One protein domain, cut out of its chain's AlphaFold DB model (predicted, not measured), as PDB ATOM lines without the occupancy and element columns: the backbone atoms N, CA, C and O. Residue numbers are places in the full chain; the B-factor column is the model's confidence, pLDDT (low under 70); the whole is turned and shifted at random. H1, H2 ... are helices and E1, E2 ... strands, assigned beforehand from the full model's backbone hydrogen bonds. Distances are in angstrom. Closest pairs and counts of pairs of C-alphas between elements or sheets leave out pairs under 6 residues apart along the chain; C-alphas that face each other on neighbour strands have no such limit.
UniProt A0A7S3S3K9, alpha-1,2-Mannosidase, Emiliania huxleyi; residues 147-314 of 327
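What this domain is: This is residues 147 to 314 of the 327 residues of the protein "alpha-1,2-Mannosidase" of Emiliania huxleyi (UniProt A0A7S3S3K9). A knot of helices is built round H4, with H1, H2, H5 and H6 packed on it and H3 folded back along H2 as a helical hairpin. Beyond the end of H5, two small strand hairpins, E1-E2 and E3-E4, follow each other, and residues 283 to 288 stick out at the tip. Two long unnamed stretches, residues 147 to 174 and 211 to 244, are tied by a short antiparallel pairing of residues 173 to 174 with 225 to 226. The 168 printed residues hold H1 to H5, then E1 to E4, then H6, with both two-stranded sheets antiparallel; the class is mostly helix. The whole is compact, with a radius of gyration of the C-alphas of 16.2 A and spans of 52 by 39 by 30 A.

How they stand to each other: E1, residues 281 to 284, and E2, residues 287 to 290, form an antiparallel hairpin at 148 degrees, with N 289 and O 282 2.9 A apart. E2 runs on into E3, residues 292 to 294, at 48 degrees. E3 forms an antiparallel hairpin with E4, residues 297 to 299, with N 294 and O 297 2.8 A apart. The closest C-alphas of E2 and H6, residues 304 to 314, are those of Leu 290 and Val 306, 7.3 A apart. H6 touches the hub, H4, residues 245 to 257, at a shallow tilt of 27 degrees, the same way; Glu 249 and Thr 312 have the closest C-alphas, 6.4 A. H4 and H5, residues 263 to 279, touch as a helical hairpin, opposite ways at 35.2 degrees, only just steep; the closest C-alphas are those of Leu 251 and Tyr 265, 4.9 A. H2, residues 182 to 192, touches H4, with the C-alphas of Met 183 and Thr 254 closest, 6.0 A. H2 also forms a helical hairpin with H3, residues 195 to 210, of which 195 to 202 alone touch H2; the C-alphas of Phe 186 and Arg 198 are closest, 4.7 A. H1, residues 175 to 179, touches residues 245 to 250 of H4 alone, closest at the C-alphas of Gly 179 and Phe 247, 4.6 A. H5 and H6 are apart. Every O i to N i+4 pair is within hydrogen-bond range in H1, H2 and H5, but 10 of 12 in H3, 7 of 9 in H4 and 3 of 7 in H6, where 7 of 8 O i to N i+3 pairs are.

Where its parts are: H1 begins at C-alpha 175 (173.139, 204.595, 176.030). H5, the longest helix, measures 24.3 A, H3 22.1 A with a kink of 26 degrees near residue 202, H4 18.5 A and H6 17.8 A. H6 ends at C-alpha 314 (190.426, 193.069, 166.531).

The domain as a whole: The C-alphas farthest apart, of Thr 160 and Gly 286, are 54.0 A apart. The printed part has no cut. The link from H3 to H4 is long, with 34 residues. The mean pLDDT of the printed part is 95.4, and residue 213 is under 70.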
ATOM      1  N   GLY A 147     161.201 200.012 182.683       95.94
ATOM      2  CA  GLY A 147     160.012 200.843 182.503       95.94
ATOM      3  C   GLY A 147     159.003 200.250 181.519       95.94
ATOM      4  O   GLY A 147     159.232 199.196 180.924       95.94
ATOM      5  N   ALA A 148     157.892 200.961 181.313       95.38
ATOM      6  CA  ALA A 148     156.827 200.540 180.399       95.38
ATOM      7  C   ALA A 148     157.311 200.389 178.944       95.38
ATOM      8  O   ALA A 148     156.889 199.468 178.254       95.38
ATOM      9  N   ALA A 149     158.249 201.236 178.509       95.56
ATOM     10  CA  ALA A 149     158.862 201.156 177.182       95.56
ATOM     11  C   ALA A 149     159.842 199.976 177.021       95.56
ATOM     12  O   ALA A 149     160.327 199.730 175.926       95.56
ATOM     13  N   GLY A 150     160.162 199.247 178.096       96.19
ATOM     14  CA  GLY A 150     161.135 198.155 178.051       96.19
ATOM     15  C   GLY A 150     162.595 198.595 178.185       96.19
ATOM     16  O   GLY A 150     163.478 197.799 177.887       96.19
ATOM     17  N   LEU A 151     162.859 199.814 178.668       98.06
ATOM     18  CA  LEU A 151     164.207 200.301 178.990       98.06
ATOM     19  C   LEU A 151     164.474 200.236 180.503       98.06
ATOM     20  O   LEU A 151     163.584 200.615 181.276       98.06
ATOM     21  N   PRO A 152     165.657 199.779 180.953       97.94
ATOM     22  CA  PRO A 152     166.026 199.803 182.361       97.94
ATOM     23  C   PRO A 152     166.310 201.236 182.824       97.94
ATOM     24  O   PRO A 152     167.019 201.994 182.167       97.94
ATOM     25  N   TYR A 153     165.747 201.607 183.970       98.38
ATOM     26  CA  TYR A 153     166.083 202.847 184.668       98.38
ATOM     27  C   TYR A 153     167.456 202.704 185.334       98.38
ATOM     28  O   TYR A 153     167.812 201.615 185.778       98.38
ATOM     29  N   THR A 154     168.198 203.805 185.451       97.62
ATOM     30  CA  THR A 154     169.585 203.810 185.948       97.62
ATOM     31  C   THR A 154     169.722 203.280 187.372       97.62
ATOM     32  O   THR A 154     170.635 202.508 187.655       97.62
ATOM     33  N   THR A 155     168.826 203.671 188.284       97.56
ATOM     34  CA  THR A 155     168.909 203.249 189.690       97.56
ATOM     35  C   THR A 155     167.694 202.450 190.128       97.56
ATOM     36  O   THR A 155     166.570 202.805 189.765       97.56
ATOM     37  N   LEU A 156     167.907 201.449 190.981       98.19
ATOM     38  CA  LEU A 156     166.869 200.557 191.498       98.19
ATOM     39  C   LEU A 156     167.072 200.286 192.994       98.19
ATOM     40  O   LEU A 156     168.163 199.926 193.420       98.19
ATOM     41  N   SER A 157     166.020 200.378 193.802       97.75
ATOM     42  CA  SER A 157     165.997 199.748 195.124       97.75
ATOM     43  C   SER A 157     165.663 198.265 194.971       97.75
ATOM     44  O   SER A 157     164.554 197.916 194.567       97.75
ATOM     45  N   LEU A 158     166.605 197.384 195.316       97.00
ATOM     46  CA  LEU A 158     166.388 195.932 195.279       97.00
ATOM     47  C   LEU A 158     165.331 195.465 196.295       97.00
ATOM     48  O   LEU A 158     164.683 194.438 196.082       97.00
ATOM     49  N   LEU A 159     165.134 196.242 197.366       95.38
ATOM     50  CA  LEU A 159     164.133 195.996 198.400       95.38
ATOM     51  C   LEU A 159     162.722 196.375 197.928       95.38
ATOM     52  O   LEU A 159     161.818 195.545 197.952       95.38
ATOM     53  N   THR A 160     162.522 197.617 197.479       96.44
ATOM     54  CA  THR A 160     161.170 198.138 197.189       96.44
ATOM     55  C   THR A 160     160.772 198.040 195.717       96.44
ATOM     56  O   THR A 160     159.598 198.169 195.386       96.44
ATOM     57  N   GLY A 161     161.731 197.833 194.811       96.88
ATOM     58  CA  GLY A 161     161.515 197.934 193.366       96.88
ATOM     59  C   GLY A 161     161.381 199.372 192.854       96.88
ATOM     60  O   GLY A 161     161.151 199.569 191.660       96.88
ATOM     61  N   HIS A 162     161.525 200.379 193.724       97.62
ATOM     62  CA  HIS A 162     161.502 201.782 193.321       97.62
ATOM     63  C   HIS A 162     162.686 202.085 192.401       97.62
ATOM     64  O   HIS A 162     163.835 201.805 192.749       97.62
ATOM     65  N   LYS A 163     162.402 202.663 191.233       97.56
ATOM     66  CA  LYS A 163     163.387 202.968 190.195       97.56
ATOM     67  C   LYS A 163     163.377 204.447 189.849       97.56
ATOM     68  O   LYS A 163     162.315 205.061 189.793       97.56
ATOM     69  N   THR A 164     164.553 205.005 189.596       97.50
ATOM     70  CA  THR A 164     164.728 206.436 189.312       97.50
ATOM     71  C   THR A 164     165.798 206.682 188.259       97.50
ATOM     72  O   THR A 164     166.600 205.801 187.946       97.50
ATOM     73  N   ILE A 165     165.788 207.897 187.720       97.31
ATOM     74  CA  ILE A 165     166.817 208.427 186.828       97.31
ATOM     75  C   ILE A 165     167.522 209.566 187.578       97.31
ATOM     76  O   ILE A 165     166.832 210.420 188.139       97.31
ATOM     77  N   PRO A 166     168.863 209.602 187.630       93.25
ATOM     78  CA  PRO A 166     169.592 210.673 188.296       93.25
ATOM     79  C   PRO A 166     169.316 212.050 187.679       93.25
ATOM     80  O   PRO A 166     169.405 212.219 186.464       93.25
ATOM     81  N   ASN A 167     169.081 213.064 188.519       93.56
ATOM     82  CA  ASN A 167     168.740 214.426 188.076       93.56
ATOM     83  C   ASN A 167     169.772 215.054 187.123       93.56
ATOM     84  O   ASN A 167     169.404 215.830 186.245       93.56
ATOM     85  N   TRP A 168     171.057 214.716 187.273       94.19
ATOM     86  CA  TRP A 168     172.138 215.290 186.463       94.19
ATOM     87  C   TRP A 168     172.051 214.919 184.973       94.19
ATOM     88  O   TRP A 168     172.612 215.623 184.141       94.19
ATOM     89  N   THR A 169     171.308 213.863 184.626       93.69
ATOM     90  CA  THR A 169     171.064 213.436 183.234       93.69
ATOM     91  C   THR A 169     169.938 214.225 182.547       93.69
ATOM     92  O   THR A 169     169.601 213.958 181.392       93.69
ATOM     93  N   GLY A 170     169.279 215.144 183.264       93.00
ATOM     94  CA  GLY A 170     168.100 215.851 182.760       93.00
ATOM     95  C   GLY A 170     166.909 214.925 182.481       93.00
ATOM     96  O   GLY A 170     166.119 215.204 181.583       93.00
ATOM     97  N   GLY A 171     166.803 213.805 183.208       95.19
ATOM     98  CA  GLY A 171     165.737 212.810 183.035       95.19
ATOM     99  C   GLY A 171     165.961 211.835 181.874       95.19
ATOM    100  O   GLY A 171     165.022 211.161 181.459       95.19
ATOM    101  N   SER A 172     167.182 211.756 181.342       97.12
ATOM    102  CA  SER A 172     167.537 210.830 180.263       97.12
ATOM    103  C   SER A 172     168.236 209.584 180.801       97.12
ATOM    104  O   SER A 172     169.015 209.653 181.745       97.12
ATOM    105  N   LEU A 173     168.003 208.444 180.159       97.94
ATOM    106  CA  LEU A 173     168.833 207.254 180.325       97.94
ATOM    107  C   LEU A 173     170.145 207.413 179.550       97.94
ATOM    108  O   LEU A 173     170.221 208.215 178.612       97.94
ATOM    109  N   LEU A 174     171.151 206.620 179.914       98.00
ATOM    110  CA  LEU A 174     172.442 206.585 179.232       98.00
ATOM    111  C   LEU A 174     172.523 205.385 178.286       98.00
ATOM    112  O   LEU A 174     172.126 204.275 178.642       98.00
ATOM    113  N   LEU A 175     173.046 205.611 177.081       98.12
ATOM    114  CA  LEU A 175     173.139 204.595 176.030       98.12
ATOM    115  C   LEU A 175     173.918 203.356 176.495       98.12
ATOM    116  O   LEU A 175     173.421 202.242 176.338       98.12
ATOM    117  N   ALA A 176     175.096 203.550 177.099       98.31
ATOM    118  CA  ALA A 176     175.892 202.452 177.644       98.31
ATOM    119  C   ALA A 176     175.118 201.672 178.721       98.31
ATOM    120  O   ALA A 176     175.047 200.453 178.645       98.31
ATOM    121  N   GLU A 177     174.447 202.345 179.659       98.50
ATOM    122  CA  GLU A 177     173.719 201.662 180.741       98.50
ATOM    123  C   GLU A 177     172.560 200.791 180.233       98.50
ATOM    124  O   GLU A 177     172.341 199.686 180.722       98.50
ATOM    125  N   VAL A 178     171.816 201.276 179.238       97.69
ATOM    126  CA  VAL A 178     170.694 200.543 178.627       97.69
ATOM    127  C   VAL A 178     171.185 199.397 177.736       97.69
ATOM    128  O   VAL A 178     170.542 198.348 177.639       97.69
ATOM    129  N   GLY A 179     172.302 199.631 177.050       98.00
ATOM    130  CA  GLY A 179     172.854 198.772 176.012       98.00
ATOM    131  C   GLY A 179     173.882 197.743 176.476       98.00
ATOM    132  O   GLY A 179     174.431 197.044 175.630       98.00
ATOM    133  N   THR A 180     174.158 197.677 177.780       98.75
ATOM    134  CA  THR A 180     175.245 196.864 178.350       98.75
ATOM    135  C   THR A 180     174.745 196.041 179.537       98.75
ATOM    136  O   THR A 180     175.276 196.086 180.641       98.75
ATOM    137  N   VAL A 181     173.640 195.335 179.312       98.50
ATOM    138  CA  VAL A 181     173.051 194.367 180.259       98.50
ATOM    139  C   VAL A 181     172.659 193.057 179.565       98.50
ATOM    140  O   VAL A 181     172.148 192.124 180.181       98.50
ATOM    141  N   GLN A 182     172.809 193.004 178.240       98.62
ATOM    142  CA  GLN A 182     172.258 191.948 177.402       98.62
ATOM    143  C   GLN A 182     172.997 190.631 177.602       98.62
ATOM    144  O   GLN A 182     172.344 189.601 177.736       98.62
ATOM    145  N   MET A 183     174.329 190.643 177.657       98.75
ATOM    146  CA  MET A 183     175.110 189.411 177.782       98.75
ATOM    147  C   MET A 183     174.789 188.657 179.076       98.75
ATOM    148  O   MET A 183     174.542 187.454 179.036       98.75
ATOM    149  N   GLU A 184     174.708 189.365 180.199       98.88
ATOM    150  CA  GLU A 184     174.438 188.802 181.520       98.88
ATOM    151  C   GLU A 184     173.020 188.248 181.593       98.88
ATOM    152  O   GLU A 184     172.813 187.124 182.040       98.88
ATOM    153  N   PHE A 185     172.029 188.994 181.096       98.81
ATOM    154  CA  PHE A 185     170.648 188.511 181.056       98.81
ATOM    155  C   PHE A 185     170.464 187.338 180.081       98.81
ATOM    156  O   PHE A 185     169.600 186.492 180.308       98.81
ATOM    157  N   PHE A 186     171.262 187.251 179.012       98.69
ATOM    158  CA  PHE A 186     171.239 186.121 178.079       98.69
ATOM    159  C   PHE A 186     171.865 184.874 178.704       98.69
ATOM    160  O   PHE A 186     171.272 183.797 178.614       98.69
ATOM    161  N   ALA A 187     173.020 185.019 179.357       98.62
ATOM    162  CA  ALA A 187     173.668 183.941 180.097       98.62
ATOM    163  C   ALA A 187     172.778 183.456 181.251       98.62
ATOM    164  O   ALA A 187     172.534 182.257 181.384       98.62
ATOM    165  N   LEU A 188     172.183 184.378 182.015       98.81
ATOM    166  CA  LEU A 188     171.235 184.038 183.072       98.81
ATOM    167  C   LEU A 188     170.021 183.282 182.523       98.81
ATOM    168  O   LEU A 188     169.632 182.268 183.092       98.81
ATOM    169  N   ALA A 189     169.434 183.738 181.411       98.75
ATOM    170  CA  ALA A 189     168.308 183.049 180.781       98.75
ATOM    171  C   ALA A 189     168.655 181.608 180.390       98.75
ATOM    172  O   ALA A 189     167.835 180.707 180.574       98.75
ATOM    173  N   HIS A 190     169.862 181.405 179.852       98.38
ATOM    174  CA  HIS A 190     170.361 180.094 179.461       98.38
ATOM    175  C   HIS A 190     170.500 179.164 180.670       98.38
ATOM    176  O   HIS A 190     169.871 178.106 180.691       98.38
ATOM    177  N   HIS A 191     171.248 179.580 181.695       98.50
ATOM    178  CA  HIS A 191     171.536 178.744 182.868       98.50
ATOM    179  C   HIS A 191     170.328 178.534 183.779       98.50
ATOM    180  O   HIS A 191     170.172 177.467 184.366       98.50
ATOM    181  N   ALA A 192     169.440 179.523 183.875       98.25
ATOM    182  CA  ALA A 192     168.220 179.413 184.667       98.25
ATOM    183  C   ALA A 192     167.092 178.656 183.941       98.25
ATOM    184  O   ALA A 192     166.082 178.342 184.568       98.25
ATOM    185  N   GLY A 193     167.213 178.414 182.628       98.19
ATOM    186  CA  GLY A 193     166.124 177.870 181.808       98.19
ATOM    187  C   GLY A 193     164.914 178.808 181.713       98.19
ATOM    188  O   GLY A 193     163.778 178.347 181.608       98.19
ATOM    189  N   ARG A 194     165.147 180.125 181.792       98.44
ATOM    190  CA  ARG A 194     164.114 181.159 181.968       98.44
ATOM    191  C   ARG A 194     164.220 182.242 180.890       98.44
ATOM    192  O   ARG A 194     165.016 183.176 181.033       98.44
ATOM    193  N   PRO A 195     163.467 182.123 179.779       98.06
ATOM    194  CA  PRO A 195     163.622 182.997 178.616       98.06
ATOM    195  C   PRO A 195     163.268 184.462 178.897       98.06
ATOM    196  O   PRO A 195     163.774 185.352 178.212       98.06
ATOM    197  N   GLU A 196     162.463 184.745 179.923       97.81
ATOM    198  CA  GLU A 196     162.002 186.095 180.233       97.81
ATOM    199  C   GLU A 196     163.148 187.072 180.542       97.81
ATOM    200  O   GLU A 196     163.023 188.263 180.244       97.81
ATOM    201  N   PHE A 197     164.275 186.592 181.086       98.50
ATOM    202  CA  PHE A 197     165.461 187.420 181.322       98.50
ATOM    203  C   PHE A 197     166.025 187.943 179.997       98.50
ATOM    204  O   PHE A 197     166.204 189.152 179.818       98.50
ATOM    205  N   ARG A 198     166.216 187.043 179.029       97.94
ATOM    206  CA  ARG A 198     166.692 187.376 177.686       97.94
ATOM    207  C   ARG A 198     165.728 188.314 176.974       97.94
ATOM    208  O   ARG A 198     166.150 189.333 176.433       97.94
ATOM    209  N   GLU A 199     164.439 187.989 176.979       97.88
ATOM    210  CA  GLU A 199     163.411 188.803 176.323       97.88
ATOM    211  C   GLU A 199     163.357 190.224 176.890       97.88
ATOM    212  O   GLU A 199     163.168 191.189 176.148       97.88
ATOM    213  N   ARG A 200     163.540 190.373 178.208       96.44
ATOM    214  CA  ARG A 200     163.570 191.677 178.873       96.44
ATOM    215  C   ARG A 200     164.715 192.548 178.364       96.44
ATOM    216  O   ARG A 200     164.451 193.688 177.991       96.44
ATOM    217  N   ALA A 201     165.932 192.011 178.314       97.69
ATOM    218  CA  ALA A 201     167.103 192.755 177.856       97.69
ATOM    219  C   ALA A 201     167.100 192.999 176.334       97.69
ATOM    220  O   ALA A 201     167.517 194.069 175.889       97.69
ATOM    221  N   GLN A 202     166.584 192.050 175.542       98.25
ATOM    222  CA  GLN A 202     166.478 192.173 174.082       98.25
ATOM    223  C   GLN A 202     165.537 193.310 173.664       98.25
ATOM    224  O   GLN A 202     165.875 194.083 172.768       98.25
ATOM    225  N   ARG A 203     164.399 193.483 174.355       97.25
ATOM    226  CA  ARG A 203     163.441 194.561 174.047       97.25
ATOM    227  C   ARG A 203     164.063 195.957 174.075       97.25
ATOM    228  O   ARG A 203     163.634 196.820 173.312       97.25
ATOM    229  N   ALA A 204     165.064 196.188 174.927       97.31
ATOM    230  CA  ALA A 204     165.760 197.469 174.966       97.31
ATOM    231  C   ALA A 204     166.520 197.740 173.657       97.31
ATOM    232  O   ALA A 204     166.429 198.837 173.104       97.31
ATOM    233  N   ILE A 205     167.208 196.726 173.126       97.94
ATOM    234  CA  ILE A 205     167.938 196.819 171.858       97.94
ATOM    235  C   ILE A 205     166.975 196.963 170.682       97.94
ATOM    236  O   ILE A 205     167.194 197.829 169.838       97.94
ATOM    237  N   ASP A 206     165.873 196.209 170.667       98.00
ATOM    238  CA  ASP A 206     164.838 196.340 169.635       98.00
ATOM    239  C   ASP A 206     164.275 197.765 169.578       98.00
ATOM    240  O   ASP A 206     164.118 198.349 168.500       98.00
ATOM    241  N   LEU A 207     164.022 198.367 170.745       97.38
ATOM    242  CA  LEU A 207     163.525 199.732 170.812       97.38
ATOM    243  C   LEU A 207     164.559 200.736 170.294       97.38
ATOM    244  O   LEU A 207     164.205 201.565 169.455       97.38
ATOM    245  N   LEU A 208     165.817 200.657 170.744       96.25
ATOM    246  CA  LEU A 208     166.900 201.533 170.276       96.25
ATOM    247  C   LEU A 208     167.132 201.407 168.765       96.25
ATOM    248  O   LEU A 208     167.357 202.403 168.073       96.25
ATOM    249  N   ASP A 209     167.054 200.190 168.239       95.75
ATOM    250  CA  ASP A 209     167.217 199.906 166.821       95.75
ATOM    251  C   ASP A 209     166.065 200.493 165.990       95.75
ATOM    252  O   ASP A 209     166.305 201.128 164.961       95.75
ATOM    253  N   SER A 210     164.828 200.413 166.486       94.44
ATOM    254  CA  SER A 210     163.645 200.946 165.795       94.44
ATOM    255  C   SER A 210     163.562 202.479 165.718       94.44
ATOM    256  O   SER A 210     162.811 202.999 164.895       94.44
ATOM    257  N   GLN A 211     164.348 203.234 166.503       89.56
ATOM    258  CA  GLN A 211     164.292 204.708 166.488       89.56
ATOM    259  C   GLN A 211     164.942 205.374 165.259       89.56
ATOM    260  O   GLN A 211     164.883 206.596 165.122       89.56
ATOM    261  N   GLY A 212     165.562 204.608 164.356       72.06
ATOM    262  CA  GLY A 212     166.236 205.150 163.170       72.06
ATOM    263  C   GLY A 212     167.530 205.918 163.487       72.06
ATOM    264  O   GLY A 212     168.207 205.634 164.475       72.06
ATOM    265  N   GLY A 213     167.911 206.869 162.624       67.44
ATOM    266  CA  GLY A 213     169.135 207.677 162.787       67.44
ATOM    267  C   GLY A 213     170.353 207.202 161.983       67.44
ATOM    268  O   GLY A 213     171.484 207.553 162.316       67.44
ATOM    269  N   GLY A 214     170.139 206.400 160.936       71.19
ATOM    270  CA  GLY A 214     171.189 206.063 159.973       71.19
ATOM    271  C   GLY A 214     171.689 207.294 159.206       71.19
ATOM    272  O   GLY A 214     170.938 208.222 158.915       71.19
ATOM    273  N   LEU A 215     172.975 207.285 158.879       70.00
ATOM    274  CA  LEU A 215     173.630 208.188 157.943       70.00
ATOM    275  C   LEU A 215     173.247 207.791 156.511       70.00
ATOM    276  O   LEU A 215     172.931 206.634 156.233       70.00
ATOM    277  N   THR A 216     173.316 208.740 155.577       70.75
ATOM    278  CA  THR A 216     172.951 208.526 154.160       70.75
ATOM    279  C   THR A 216     173.775 207.437 153.470       70.75
ATOM    280  O   THR A 216     173.349 206.874 152.467       70.75
ATOM    281  N   ASP A 217     174.944 207.116 154.013       72.88
ATOM    282  CA  ASP A 217     175.842 206.074 153.528       72.88
ATOM    283  C   ASP A 217     175.654 204.716 154.222       72.88
ATOM    284  O   ASP A 217     176.417 203.788 153.953       72.88
ATOM    285  N   GLY A 218     174.676 204.576 155.116       82.69
ATOM    286  CA  GLY A 218     174.425 203.351 155.874       82.69
ATOM    287  C   GLY A 218     175.309 203.158 157.111       82.69
ATOM    288  O   GLY A 218     175.296 202.072 157.679       82.69
ATOM    289  N   GLY A 219     176.099 204.149 157.537       91.25
ATOM    290  CA  GLY A 219     176.626 204.185 158.906       91.25
ATOM    291  C   GLY A 219     175.538 204.583 159.908       91.25
ATOM    292  O   GLY A 219     174.526 205.155 159.521       91.25
ATOM    293  N   ARG A 220     175.719 204.324 161.202       93.81
ATOM    294  CA  ARG A 220     174.772 204.752 162.244       93.81
ATOM    295  C   ARG A 220     175.508 205.085 163.529       93.81
ATOM    296  O   ARG A 220     176.496 204.446 163.853       93.81
ATOM    297  N   LEU A 221     175.053 206.103 164.247       92.88
ATOM    298  CA  LEU A 221     175.595 206.485 165.549       92.88
ATOM    299  C   LEU A 221     174.433 206.832 166.473       92.88
ATOM    300  O   LEU A 221     173.424 207.376 166.022       92.88
ATOM    301  N   TRP A 222     174.588 206.534 167.757       94.75
ATOM    302  CA  TRP A 222     173.556 206.773 168.756       94.75
ATOM    303  C   TRP A 222     174.014 207.869 169.714       94.75
ATOM    304  O   TRP A 222     175.139 207.811 170.222       94.75
ATOM    305  N   PRO A 223     173.167 208.875 169.977       95.56
ATOM    306  CA  PRO A 223     173.438 209.821 171.042       95.56
ATOM    307  C   PRO A 223     173.436 209.142 172.412       95.56
ATOM    308  O   PRO A 223     172.650 208.232 172.663       95.56
ATOM    309  N   ILE A 224     174.277 209.633 173.320       96.69
ATOM    310  CA  ILE A 224     174.459 209.040 174.654       96.69
ATOM    311  C   ILE A 224     173.237 209.198 175.574       96.69
ATOM    312  O   ILE A 224     173.141 208.485 176.565       96.69
ATOM    313  N   HIS A 225     172.314 210.116 175.266       96.94
ATOM    314  CA  HIS A 225     171.119 210.386 176.071       96.94
ATOM    315  C   HIS A 225     169.850 209.886 175.378       96.94
ATOM    316  O   HIS A 225     169.544 210.288 174.248       96.94
ATOM    317  N   ILE A 226     169.091 209.058 176.094       97.12
ATOM    318  CA  ILE A 226     167.917 208.339 175.600       97.12
ATOM    319  C   ILE A 226     166.686 208.683 176.447       97.12
ATOM    320  O   ILE A 226     166.740 208.687 177.675       97.12
ATOM    321  N   ARG A 227     165.543 208.941 175.805       97.00
ATOM    322  CA  ARG A 227     164.267 209.180 176.497       97.00
ATOM    323  C   ARG A 227     163.707 207.870 177.060       97.00
ATOM    324  O   ARG A 227     163.472 206.950 176.271       97.00
ATOM    325  N   PRO A 228     163.420 207.782 178.369       96.69
ATOM    326  CA  PRO A 228     162.976 206.537 179.001       96.69
ATOM    327  C   PRO A 228     161.624 206.019 178.487       96.69
ATOM    328  O   PRO A 228     161.395 204.812 178.498       96.69
ATOM    329  N   GLU A 229     160.736 206.890 178.002       95.69
ATOM    330  CA  GLU A 229     159.386 206.512 177.558       95.69
ATOM    331  C   GLU A 229     159.328 206.012 176.110       95.69
ATOM    332  O   GLU A 229     158.317 205.450 175.699       95.69
ATOM    333  N   SER A 230     160.369 206.258 175.309       95.00
ATOM    334  CA  SER A 230     160.305 206.026 173.856       95.00
ATOM    335  C   SER A 230     161.579 205.478 173.226       95.00
ATOM    336  O   SER A 230     161.542 205.083 172.067       95.00
ATOM    337  N   GLY A 231     162.716 205.498 173.924       95.06
ATOM    338  CA  GLY A 231     164.013 205.150 173.340       95.06
ATOM    339  C   GLY A 231     164.562 206.187 172.360       95.06
ATOM    340  O   GLY A 231     165.674 206.023 171.864       95.06
ATOM    341  N   ARG A 232     163.822 207.268 172.075       94.69
ATOM    342  CA  ARG A 232     164.287 208.340 171.187       94.69
ATOM    343  C   ARG A 232     165.461 209.089 171.810       94.69
ATOM    344  O   ARG A 232     165.460 209.295 173.024       94.69
ATOM    345  N   PRO A 233     166.397 209.606 171.004       93.06
ATOM    346  CA  PRO A 233     167.417 210.512 171.512       93.06
ATOM    347  C   PRO A 233     166.814 211.762 172.179       93.06
ATOM    348  O   PRO A 233     165.852 212.359 171.678       93.06
ATOM    349  N   SER A 234     167.383 212.182 173.308       91.94
ATOM    350  CA  SER A 234     167.089 213.472 173.964       91.94
ATOM    351  C   SER A 234     168.210 214.503 173.794       91.94
ATOM    352  O   SER A 234     168.014 215.668 174.129       91.94
ATOM    353  N   GLY A 235     169.349 214.103 173.222       88.81
ATOM    354  CA  GLY A 235     170.476 214.970 172.885       88.81
ATOM    355  C   GLY A 235     171.167 214.537 171.593       88.81
ATOM    356  O   GLY A 235     170.728 213.606 170.920       88.81
ATOM    357  N   SER A 236     172.258 215.220 171.247       92.25
ATOM    358  CA  SER A 236     173.028 215.003 170.010       92.25
ATOM    359  C   SER A 236     174.497 214.646 170.252       92.25
ATOM    360  O   SER A 236     175.256 214.512 169.297       92.25
ATOM    361  N   THR A 237     174.914 214.511 171.515       95.25
ATOM    362  CA  THR A 237     176.273 214.087 171.860       95.25
ATOM    363  C   THR A 237     176.460 212.618 171.525       95.25
ATOM    364  O   THR A 237     175.717 211.783 172.039       95.25
ATOM    365  N   ILE A 238     177.472 212.308 170.725       96.06
ATOM    366  CA  ILE A 238     177.891 210.949 170.391       96.06
ATOM    367  C   ILE A 238     179.281 210.735 170.984       96.06
ATOM    368  O   ILE A 238     180.180 211.556 170.794       96.06
ATOM    369  N   SER A 239     179.454 209.625 171.690       96.38
ATOM    370  CA  SER A 239     180.734 209.226 172.268       96.38
ATOM    371  C   SER A 239     180.873 207.709 172.216       96.38
ATOM    372  O   SER A 239     179.907 206.997 172.477       96.38
ATOM    373  N   TRP A 240     182.073 207.239 171.879       96.94
ATOM    374  CA  TRP A 240     182.541 205.868 172.126       96.94
ATOM    375  C   TRP A 240     183.381 205.797 173.415       96.94
ATOM    376  O   TRP A 240     184.076 204.821 173.644       96.94
ATOM    377  N   GLY A 241     183.391 206.861 174.218       96.75
ATOM    378  CA  GLY A 241     183.915 206.873 175.582       96.75
ATOM    379  C   GLY A 241     182.766 206.813 176.580       96.75
ATOM    380  O   GLY A 241     181.741 206.181 176.315       96.75
ATOM    381  N   ALA A 242     182.906 207.536 177.692       94.62
ATOM    382  CA  ALA A 242     181.932 207.481 178.776       94.62
ATOM    383  C   ALA A 242     180.487 207.677 178.279       94.62
ATOM    384  O   ALA A 242     180.202 208.565 177.470       94.62
ATOM    385  N   MET A 243     179.569 206.876 178.834       96.69
ATOM    386  CA  MET A 243     178.121 206.881 178.566       96.69
ATOM    387  C   MET A 243     177.686 206.292 177.212       96.69
ATOM    388  O   MET A 243     176.481 206.174 176.984       96.69
ATOM    389  N   GLY A 244     178.612 205.904 176.328       96.94
ATOM    390  CA  GLY A 244     178.280 205.291 175.033       96.94
ATOM    391  C   GLY A 244     179.128 204.082 174.632       96.94
ATOM    392  O   GLY A 244     178.613 203.213 173.938       96.94
ATOM    393  N   ASP A 245     180.383 204.014 175.074       98.06
ATOM    394  CA  ASP A 245     181.363 202.943 174.847       98.06
ATOM    395  C   ASP A 245     180.785 201.519 174.747       98.06
ATOM    396  O   ASP A 245     180.708 200.947 173.653       98.06
ATOM    397  N   SER A 246     180.371 200.940 175.871       98.50
ATOM    398  CA  SER A 246     180.101 199.508 175.999       98.50
ATOM    399  C   SER A 246     178.822 199.059 175.290       98.50
ATOM    400  O   SER A 246     178.679 197.877 174.985       98.50
ATOM    401  N   PHE A 247     177.939 199.987 174.898       98.56
ATOM    402  CA  PHE A 247     176.844 199.664 173.979       98.56
ATOM    403  C   PHE A 247     177.405 199.118 172.663       98.56
ATOM    404  O   PHE A 247     176.989 198.055 172.204       98.56
ATOM    405  N   TYR A 248     178.399 199.794 172.080       98.31
ATOM    406  CA  TYR A 248     179.018 199.355 170.829       98.31
ATOM    407  C   TYR A 248     179.786 198.039 170.992       98.31
ATOM    408  O   TYR A 248     179.785 197.201 170.088       98.31
ATOM    409  N   GLU A 249     180.405 197.839 172.156       98.81
ATOM    410  CA  GLU A 249     181.043 196.579 172.534       98.81
ATOM    411  C   GLU A 249     180.039 195.417 172.562       98.81
ATOM    412  O   GLU A 249     180.278 194.363 171.964       98.81
ATOM    413  N   TYR A 250     178.888 195.622 173.211       98.75
ATOM    414  CA  TYR A 250     177.861 194.597 173.398       98.75
ATOM    415  C   TYR A 250     177.145 194.250 172.101       98.75
ATOM    416  O   TYR A 250     176.702 193.108 171.957       98.75
ATOM    417  N   LEU A 251     177.102 195.160 171.120       98.56
ATOM    418  CA  LEU A 251     176.637 194.810 169.779       98.56
ATOM    419  C   LEU A 251     177.487 193.686 169.173       98.56
ATOM    420  O   LEU A 251     176.948 192.679 168.716       98.56
ATOM    421  N   LEU A 252     178.816 193.800 169.220       98.56
ATOM    422  CA  LEU A 252     179.682 192.729 168.729       98.56
ATOM    423  C   LEU A 252     179.590 191.489 169.619       98.56
ATOM    424  O   LEU A 252     179.355 190.381 169.128       98.56
ATOM    425  N   LYS A 253     179.789 191.658 170.930       98.56
ATOM    426  CA  LYS A 253     179.922 190.523 171.845       98.56
ATOM    427  C   LYS A 253     178.638 189.706 171.964       98.56
ATOM    428  O   LYS A 253     178.723 188.485 172.026       98.56
ATOM    429  N   THR A 254     177.457 190.321 171.896       98.44
ATOM    430  CA  THR A 254     176.181 189.581 171.926       98.44
ATOM    431  C   THR A 254     175.951 188.790 170.635       98.44
ATOM    432  O   THR A 254     175.449 187.661 170.670       98.44
ATOM    433  N   TRP A 255     176.379 189.310 169.476       98.19
ATOM    434  CA  TRP A 255     176.379 188.521 168.240       98.19
ATOM    435  C   TRP A 255     177.298 187.297 168.358       98.19
ATOM    436  O   TRP A 255     176.897 186.195 167.984       98.19
ATOM    437  N   LEU A 256     178.493 187.459 168.934       97.31
ATOM    438  CA  LEU A 256     179.414 186.345 169.180       97.31
ATOM    439  C   LEU A 256     178.845 185.335 170.189       97.31
ATOM    440  O   LEU A 256     178.821 184.142 169.891       97.31
ATOM    441  N   LEU A 257     178.316 185.808 171.323       96.44
ATOM    442  CA  LEU A 257     177.712 184.994 172.387       96.44
ATOM    443  C   LEU A 257     176.569 184.118 171.861       96.44
ATOM    444  O   LEU A 257     176.437 182.957 172.229       96.44
ATOM    445  N   THR A 258     175.764 184.648 170.939       95.19
ATOM    446  CA  THR A 258     174.651 183.913 170.310       95.19
ATOM    447  C   THR A 258     175.096 182.970 169.183       95.19
ATOM    448  O   THR A 258     174.278 182.533 168.368       95.19
ATOM    449  N   GLY A 259     176.391 182.654 169.100       95.19
ATOM    450  CA  GLY A 259     176.954 181.773 168.081       95.19
ATOM    451  C   GLY A 259     176.873 182.363 166.675       95.19
ATOM    452  O   GLY A 259     176.689 181.618 165.714       95.19
ATOM    453  N   LYS A 260     176.965 183.693 166.553       95.12
ATOM    454  CA  LYS A 260     176.866 184.447 165.294       95.12
ATOM    455  C   LYS A 260     175.510 184.330 164.581       95.12
ATOM    456  O   LYS A 260     175.444 184.511 163.370       95.12
ATOM    457  N   LYS A 261     174.425 184.042 165.313       92.81
ATOM    458  CA  LYS A 261     173.080 183.828 164.732       92.81
ATOM    459  C   LYS A 261     172.167 185.052 164.784       92.81
ATOM    460  O   LYS A 261     171.172 185.104 164.067       92.81
ATOM    461  N   HIS A 262     172.464 186.025 165.642       94.81
ATOM    462  CA  HIS A 262     171.590 187.177 165.846       94.81
ATOM    463  C   HIS A 262     171.971 188.349 164.928       94.81
ATOM    464  O   HIS A 262     172.685 189.266 165.333       94.81
ATOM    465  N   GLU A 263     171.492 188.330 163.680       96.50
ATOM    466  CA  GLU A 263     171.922 189.278 162.634       96.50
ATOM    467  C   GLU A 263     171.655 190.757 162.964       96.50
ATOM    468  O   GLU A 263     172.397 191.617 162.497       96.50
ATOM    469  N   GLN A 264     170.659 191.073 163.802       97.50
ATOM    470  CA  GLN A 264     170.418 192.447 164.267       97.50
ATOM    471  C   GLN A 264     171.666 193.061 164.924       97.50
ATOM    472  O   GLN A 264     172.094 194.140 164.523       97.50
ATOM    473  N   TYR A 265     172.288 192.354 165.872       98.12
ATOM    474  CA  TYR A 265     173.468 192.832 166.598       98.12
ATOM    475  C   TYR A 265     174.663 193.045 165.667       98.12
ATOM    476  O   TYR A 265     175.310 194.090 165.708       98.12
ATOM    477  N   LYS A 266     174.905 192.093 164.758       97.31
ATOM    478  CA  LYS A 266     175.944 192.208 163.727       97.31
ATOM    479  C   LYS A 266     175.717 193.421 162.834       97.31
ATOM    480  O   LYS A 266     176.645 194.191 162.606       97.31
ATOM    481  N   ARG A 267     174.493 193.597 162.324       96.88
ATOM    482  CA  ARG A 267     174.138 194.737 161.475       96.88
ATOM    483  C   ARG A 267     174.381 196.049 162.215       96.88
ATOM    484  O   ARG A 267     175.115 196.888 161.704       96.88
ATOM    485  N   MET A 268     173.831 196.197 163.421       97.75
ATOM    486  CA  MET A 268     174.004 197.404 164.231       97.75
ATOM    487  C   MET A 268     175.485 197.694 164.514       97.75
ATOM    488  O   MET A 268     175.901 198.844 164.405       97.75
ATOM    489  N   TYR A 269     176.298 196.672 164.817       97.88
ATOM    490  CA  TYR A 269     177.741 196.832 165.025       97.88
ATOM    491  C   TYR A 269     178.462 197.330 163.763       97.88
ATOM    492  O   TYR A 269     179.245 198.275 163.827       97.88
ATOM    493  N   LEU A 270     178.187 196.736 162.598       97.00
ATOM    494  CA  LEU A 270     178.821 197.142 161.339       97.00
ATOM    495  C   LEU A 270     178.409 198.561 160.918       97.00
ATOM    496  O   LEU A 270     179.253 199.342 160.475       97.00
ATOM    497  N   GLU A 271     177.134 198.915 161.095       96.94
ATOM    498  CA  GLU A 271     176.644 200.284 160.899       96.94
ATOM    499  C   GLU A 271     177.347 201.261 161.862       96.94
ATOM    500  O   GLU A 271     177.777 202.338 161.435       96.94
ATOM    501  N   ALA A 272     177.528 200.872 163.129       96.81
ATOM    502  CA  ALA A 272     178.227 201.658 164.143       96.81
ATOM    503  C   ALA A 272     179.690 201.925 163.782       96.81
ATOM    504  O   ALA A 272     180.122 203.078 163.766       96.81
ATOM    505  N   VAL A 273     180.444 200.879 163.435       96.94
ATOM    506  CA  VAL A 273     181.855 200.992 163.031       96.94
ATOM    507  C   VAL A 273     181.994 201.880 161.794       96.94
ATOM    508  O   VAL A 273     182.870 202.743 161.749       96.94
ATOM    509  N   LYS A 274     181.092 201.743 160.816       96.00
ATOM    510  CA  LYS A 274     181.079 202.603 159.627       96.00
ATOM    511  C   LYS A 274     180.806 204.068 159.979       96.00
ATOM    512  O   LYS A 274     181.469 204.955 159.444       96.00
ATOM    513  N   GLY A 275     179.856 204.332 160.879       94.88
ATOM    514  CA  GLY A 275     179.567 205.682 161.368       94.88
ATOM    515  C   GLY A 275     180.754 206.294 162.116       94.88
ATOM    516  O   GLY A 275     181.132 207.437 161.852       94.88
ATOM    517  N   MET A 276     181.384 205.505 162.986       95.50
ATOM    518  CA  MET A 276     182.578 205.868 163.750       95.50
ATOM    519  C   MET A 276     183.734 206.271 162.830       95.50
ATOM    520  O   MET A 276     184.262 207.373 162.961       95.50
ATOM    521  N   GLN A 277     184.078 205.422 161.855       94.19
ATOM    522  CA  GLN A 277     185.174 205.670 160.915       94.19
ATOM    523  C   GLN A 277     185.007 206.971 160.129       94.19
ATOM    524  O   GLN A 277     185.986 207.652 159.844       94.19
ATOM    525  N   ARG A 278     183.769 207.323 159.774       90.94
ATOM    526  CA  ARG A 278     183.488 208.485 158.922       90.94
ATOM    527  C   ARG A 278     183.457 209.805 159.668       90.94
ATOM    528  O   ARG A 278     183.775 210.834 159.082       90.94
ATOM    529  N   ARG A 279     182.979 209.791 160.912       92.31
ATOM    530  CA  ARG A 279     182.636 211.026 161.626       92.31
ATOM    531  C   ARG A 279     183.550 211.329 162.793       92.31
ATOM    532  O   ARG A 279     183.636 212.490 163.168       92.31
ATOM    533  N   LEU A 280     184.185 210.314 163.375       95.69
ATOM    534  CA  LEU A 280     184.826 210.440 164.681       95.69
ATOM    535  C   LEU A 280     186.345 210.225 164.646       95.69
ATOM    536  O   LEU A 280     187.015 210.571 165.616       95.69
ATOM    537  N   ILE A 281     186.901 209.673 163.564       95.81
ATOM    538  CA  ILE A 281     188.345 209.433 163.446       95.81
ATOM    539  C   ILE A 281     189.071 210.683 162.943       95.81
ATOM    540  O   ILE A 281     188.644 211.310 161.973       95.81
ATOM    541  N   ILE A 282     190.201 211.002 163.574       95.81
ATOM    542  CA  ILE A 282     191.181 211.977 163.077       95.81
ATOM    543  C   ILE A 282     192.590 211.392 163.091       95.81
ATOM    544  O   ILE A 282     192.881 210.471 163.855       95.81
ATOM    545  N   GLU A 283     193.472 211.985 162.292       95.88
ATOM    546  CA  GLU A 283     194.908 211.723 162.315       95.88
ATOM    547  C   GLU A 283     195.659 212.992 162.723       95.88
ATOM    548  O   GLU A 283     195.452 214.066 162.154       95.88
ATOM    549  N   GLU A 284     196.523 212.880 163.729       93.62
ATOM    550  CA  GLU A 284     197.328 213.989 164.238       93.62
ATOM    551  C   GLU A 284     198.671 213.463 164.749       93.62
ATOM    552  O   GLU A 284     198.723 212.484 165.486       93.62
ATOM    553  N   GLY A 285     199.782 214.072 164.321       93.19
ATOM    554  CA  GLY A 285     201.124 213.648 164.748       93.19
ATOM    555  C   GLY A 285     201.497 212.206 164.367       93.19
ATOM    556  O   GLY A 285     202.327 211.602 165.036       93.19
ATOM    557  N   GLY A 286     200.876 211.644 163.322       95.62
ATOM    558  CA  GLY A 286     201.065 210.244 162.920       95.62
ATOM    559  C   GLY A 286     200.275 209.233 163.760       95.62
ATOM    560  O   GLY A 286     200.498 208.033 163.628       95.62
ATOM    561  N   LEU A 287     199.361 209.701 164.615       96.69
ATOM    562  CA  LEU A 287     198.511 208.873 165.464       96.69
ATOM    563  C   LEU A 287     197.042 209.009 165.051       96.69
ATOM    564  O   LEU A 287     196.573 210.097 164.714       96.69
ATOM    565  N   THR A 288     196.315 207.895 165.100       96.94
ATOM    566  CA  THR A 288     194.872 207.838 164.849       96.94
ATOM    567  C   THR A 288     194.115 207.944 166.170       96.94
ATOM    568  O   THR A 288     194.327 207.133 167.071       96.94
ATOM    569  N   TYR A 289     193.201 208.908 166.272       96.06
ATOM    570  CA  TYR A 289     192.390 209.142 167.469       96.06
ATOM    571  C   TYR A 289     190.904 209.013 167.173       96.06
ATOM    572  O   TYR A 289     190.442 209.385 166.093       96.06
ATOM    573  N   LEU A 290     190.150 208.553 168.173       97.12
ATOM    574  CA  LEU A 290     188.694 208.527 168.133       97.12
ATOM    575  C   LEU A 290     188.123 209.625 169.036       97.12
ATOM    576  O   LEU A 290     188.280 209.593 170.254       97.12
ATOM    577  N   CYS A 291     187.484 210.607 168.408       96.44
ATOM    578  CA  CYS A 291     186.934 211.798 169.045       96.44
ATOM    579  C   CYS A 291     185.454 211.640 169.422       96.44
ATOM    580  O   CYS A 291     184.753 210.735 168.964       96.44
ATOM    581  N   GLU A 292     184.956 212.585 170.216       96.00
ATOM    582  CA  GLU A 292     183.522 212.768 170.454       96.00
ATOM    583  C   GLU A 292     182.895 213.672 169.386       96.00
ATOM    584  O   GLU A 292     183.571 214.472 168.739       96.00
ATOM    585  N   GLU A 293     181.571 213.632 169.273       95.00
ATOM    586  CA  GLU A 293     180.802 214.629 168.533       95.00
ATOM    587  C   GLU A 293     179.765 215.293 169.441       95.00
ATOM    588  O   GLU A 293     179.061 214.621 170.195       95.00
ATOM    589  N   LYS A 294     179.631 216.621 169.349       94.25
ATOM    590  CA  LYS A 294     178.592 217.402 170.034       94.25
ATOM    591  C   LYS A 294     177.884 218.307 169.040       94.25
ATOM    592  O   LYS A 294     178.514 219.149 168.403       94.25
ATOM    593  N   SER A 295     176.567 218.143 168.907       90.12
ATOM    594  CA  SER A 295     175.738 218.919 167.970       90.12
ATOM    595  C   SER A 295     176.306 218.956 166.544       90.12
ATOM    596  O   SER A 295     176.384 220.021 165.930       90.12
ATOM    597  N   GLY A 296     176.749 217.804 166.027       89.06
ATOM    598  CA  GLY A 296     177.304 217.689 164.674       89.06
ATOM    599  C   GLY A 296     178.743 218.188 164.516       89.06
ATOM    600  O   GLY A 296     179.266 218.164 163.405       89.06
ATOM    601  N   LYS A 297     179.389 218.651 165.593       93.69
ATOM    602  CA  LYS A 297     180.774 219.130 165.576       93.69
ATOM    603  C   LYS A 297     181.686 218.169 166.316       93.69
ATOM    604  O   LYS A 297     181.388 217.766 167.440       93.69
ATOM    605  N   LEU A 298     182.821 217.868 165.702       95.81
ATOM    606  CA  LEU A 298     183.858 217.056 166.314       95.81
ATOM    607  C   LEU A 298     184.469 217.770 167.527       95.81
ATOM    608  O   LEU A 298     184.775 218.962 167.473       95.81
ATOM    609  N   VAL A 299     184.688 217.026 168.605       96.06
ATOM    610  CA  VAL A 299     185.376 217.471 169.815       96.06
ATOM    611  C   VAL A 299     186.643 216.637 169.968       96.06
ATOM    612  O   VAL A 299     186.570 215.435 170.209       96.06
ATOM    613  N   ARG A 300     187.808 217.288 169.840       95.19
ATOM    614  CA  ARG A 300     189.146 216.666 169.882       95.19
ATOM    615  C   ARG A 300     189.532 216.270 171.309       95.19
ATOM    616  O   ARG A 300     190.348 216.916 171.958       95.19
ATOM    617  N   LYS A 301     188.866 215.241 171.811       94.44
ATOM    618  CA  LYS A 301     189.019 214.658 173.142       94.44
ATOM    619  C   LYS A 301     188.825 213.151 172.994       94.44
ATOM    620  O   LYS A 301     187.872 212.732 172.345       94.44
ATOM    621  N   MET A 302     189.695 212.367 173.621       96.31
ATOM    622  CA  MET A 302     189.592 210.911 173.683       96.31
ATOM    623  C   MET A 302     189.728 210.478 175.145       96.31
ATOM    624  O   MET A 302     190.744 210.761 175.778       96.31
ATOM    625  N   ASP A 303     188.695 209.838 175.694       95.75
ATOM    626  CA  ASP A 303     188.778 209.243 177.031       95.75
ATOM    627  C   ASP A 303     189.699 208.020 177.003       95.75
ATOM    628  O   ASP A 303     189.755 207.305 176.002       95.75
ATOM    629  N   HIS A 304     190.340 207.700 178.130       98.12
ATOM    630  CA  HIS A 304     191.047 206.423 178.265       98.12
ATOM    631  C   HIS A 304     190.118 205.230 177.976       98.12
ATOM    632  O   HIS A 304     190.550 204.262 177.357       98.12
ATOM    633  N   LEU A 305     188.835 205.325 178.355       97.50
ATOM    634  CA  LEU A 305     187.813 204.303 178.088       97.50
ATOM    635  C   LEU A 305     187.780 203.888 176.615       97.50
ATOM    636  O   LEU A 305     187.719 202.700 176.336       97.50
ATOM    637  N   VAL A 306     187.953 204.834 175.685       97.94
ATOM    638  CA  VAL A 306     187.931 204.592 174.232       97.94
ATOM    639  C   VAL A 306     189.018 203.605 173.778       97.94
ATOM    640  O   VAL A 306     188.906 202.997 172.714       97.94
ATOM    641  N   CYS A 307     190.051 203.366 174.588       98.12
ATOM    642  CA  CYS A 307     191.088 202.375 174.295       98.12
ATOM    643  C   CYS A 307     190.572 200.920 174.284       98.12
ATOM    644  O   CYS A 307     191.321 200.027 173.896       98.12
ATOM    645  N   PHE A 308     189.302 200.662 174.633       98.06
ATOM    646  CA  PHE A 308     188.654 199.367 174.384       98.06
ATOM    647  C   PHE A 308     188.420 199.100 172.881       98.06
ATOM    648  O   PHE A 308     188.395 197.945 172.445       98.06
ATOM    649  N   VAL A 309     188.266 200.156 172.068       98.06
ATOM    650  CA  VAL A 309     187.851 200.057 170.660       98.06
ATOM    651  C   VAL A 309     188.809 199.217 169.813       98.06
ATOM    652  O   VAL A 309     188.316 198.326 169.118       98.06
ATOM    653  N   PRO A 310     190.146 199.400 169.863       97.69
ATOM    654  CA  PRO A 310     191.068 198.543 169.119       97.69
ATOM    655  C   PRO A 310     190.901 197.052 169.443       97.69
ATOM    656  O   PRO A 310     190.899 196.228 168.528       97.69
ATOM    657  N   GLY A 311     190.694 196.702 170.718       97.88
ATOM    658  CA  GLY A 311     190.442 195.322 171.144       97.88
ATOM    659  C   GLY A 311     189.139 194.763 170.568       97.88
ATOM    660  O   GLY A 311     189.122 193.663 170.020       97.88
ATOM    661  N   THR A 312     188.065 195.554 170.604       97.94
ATOM    662  CA  THR A 312     186.765 195.194 170.016       97.94
ATOM    663  C   THR A 312     186.847 195.029 168.496       97.94
ATOM    664  O   THR A 312     186.310 194.066 167.953       97.94
ATOM    665  N   LEU A 313     187.543 195.925 167.788       97.19
ATOM    666  CA  LEU A 313     187.749 195.817 166.339       97.19
ATOM    667  C   LEU A 313     188.554 194.561 165.980       97.19
ATOM    668  O   LEU A 313     188.175 193.833 165.063       97.19
ATOM    669  N   ALA A 314     189.625 194.274 166.725       97.25
ATOM    670  CA  ALA A 314     190.426 193.069 166.531       97.25
ATOM    671  C   ALA A 314     189.605 191.791 166.780       97.25
ATOM    672  O   ALA A 314     189.699 190.846 165.998       97.25
TER     673      ALA A 314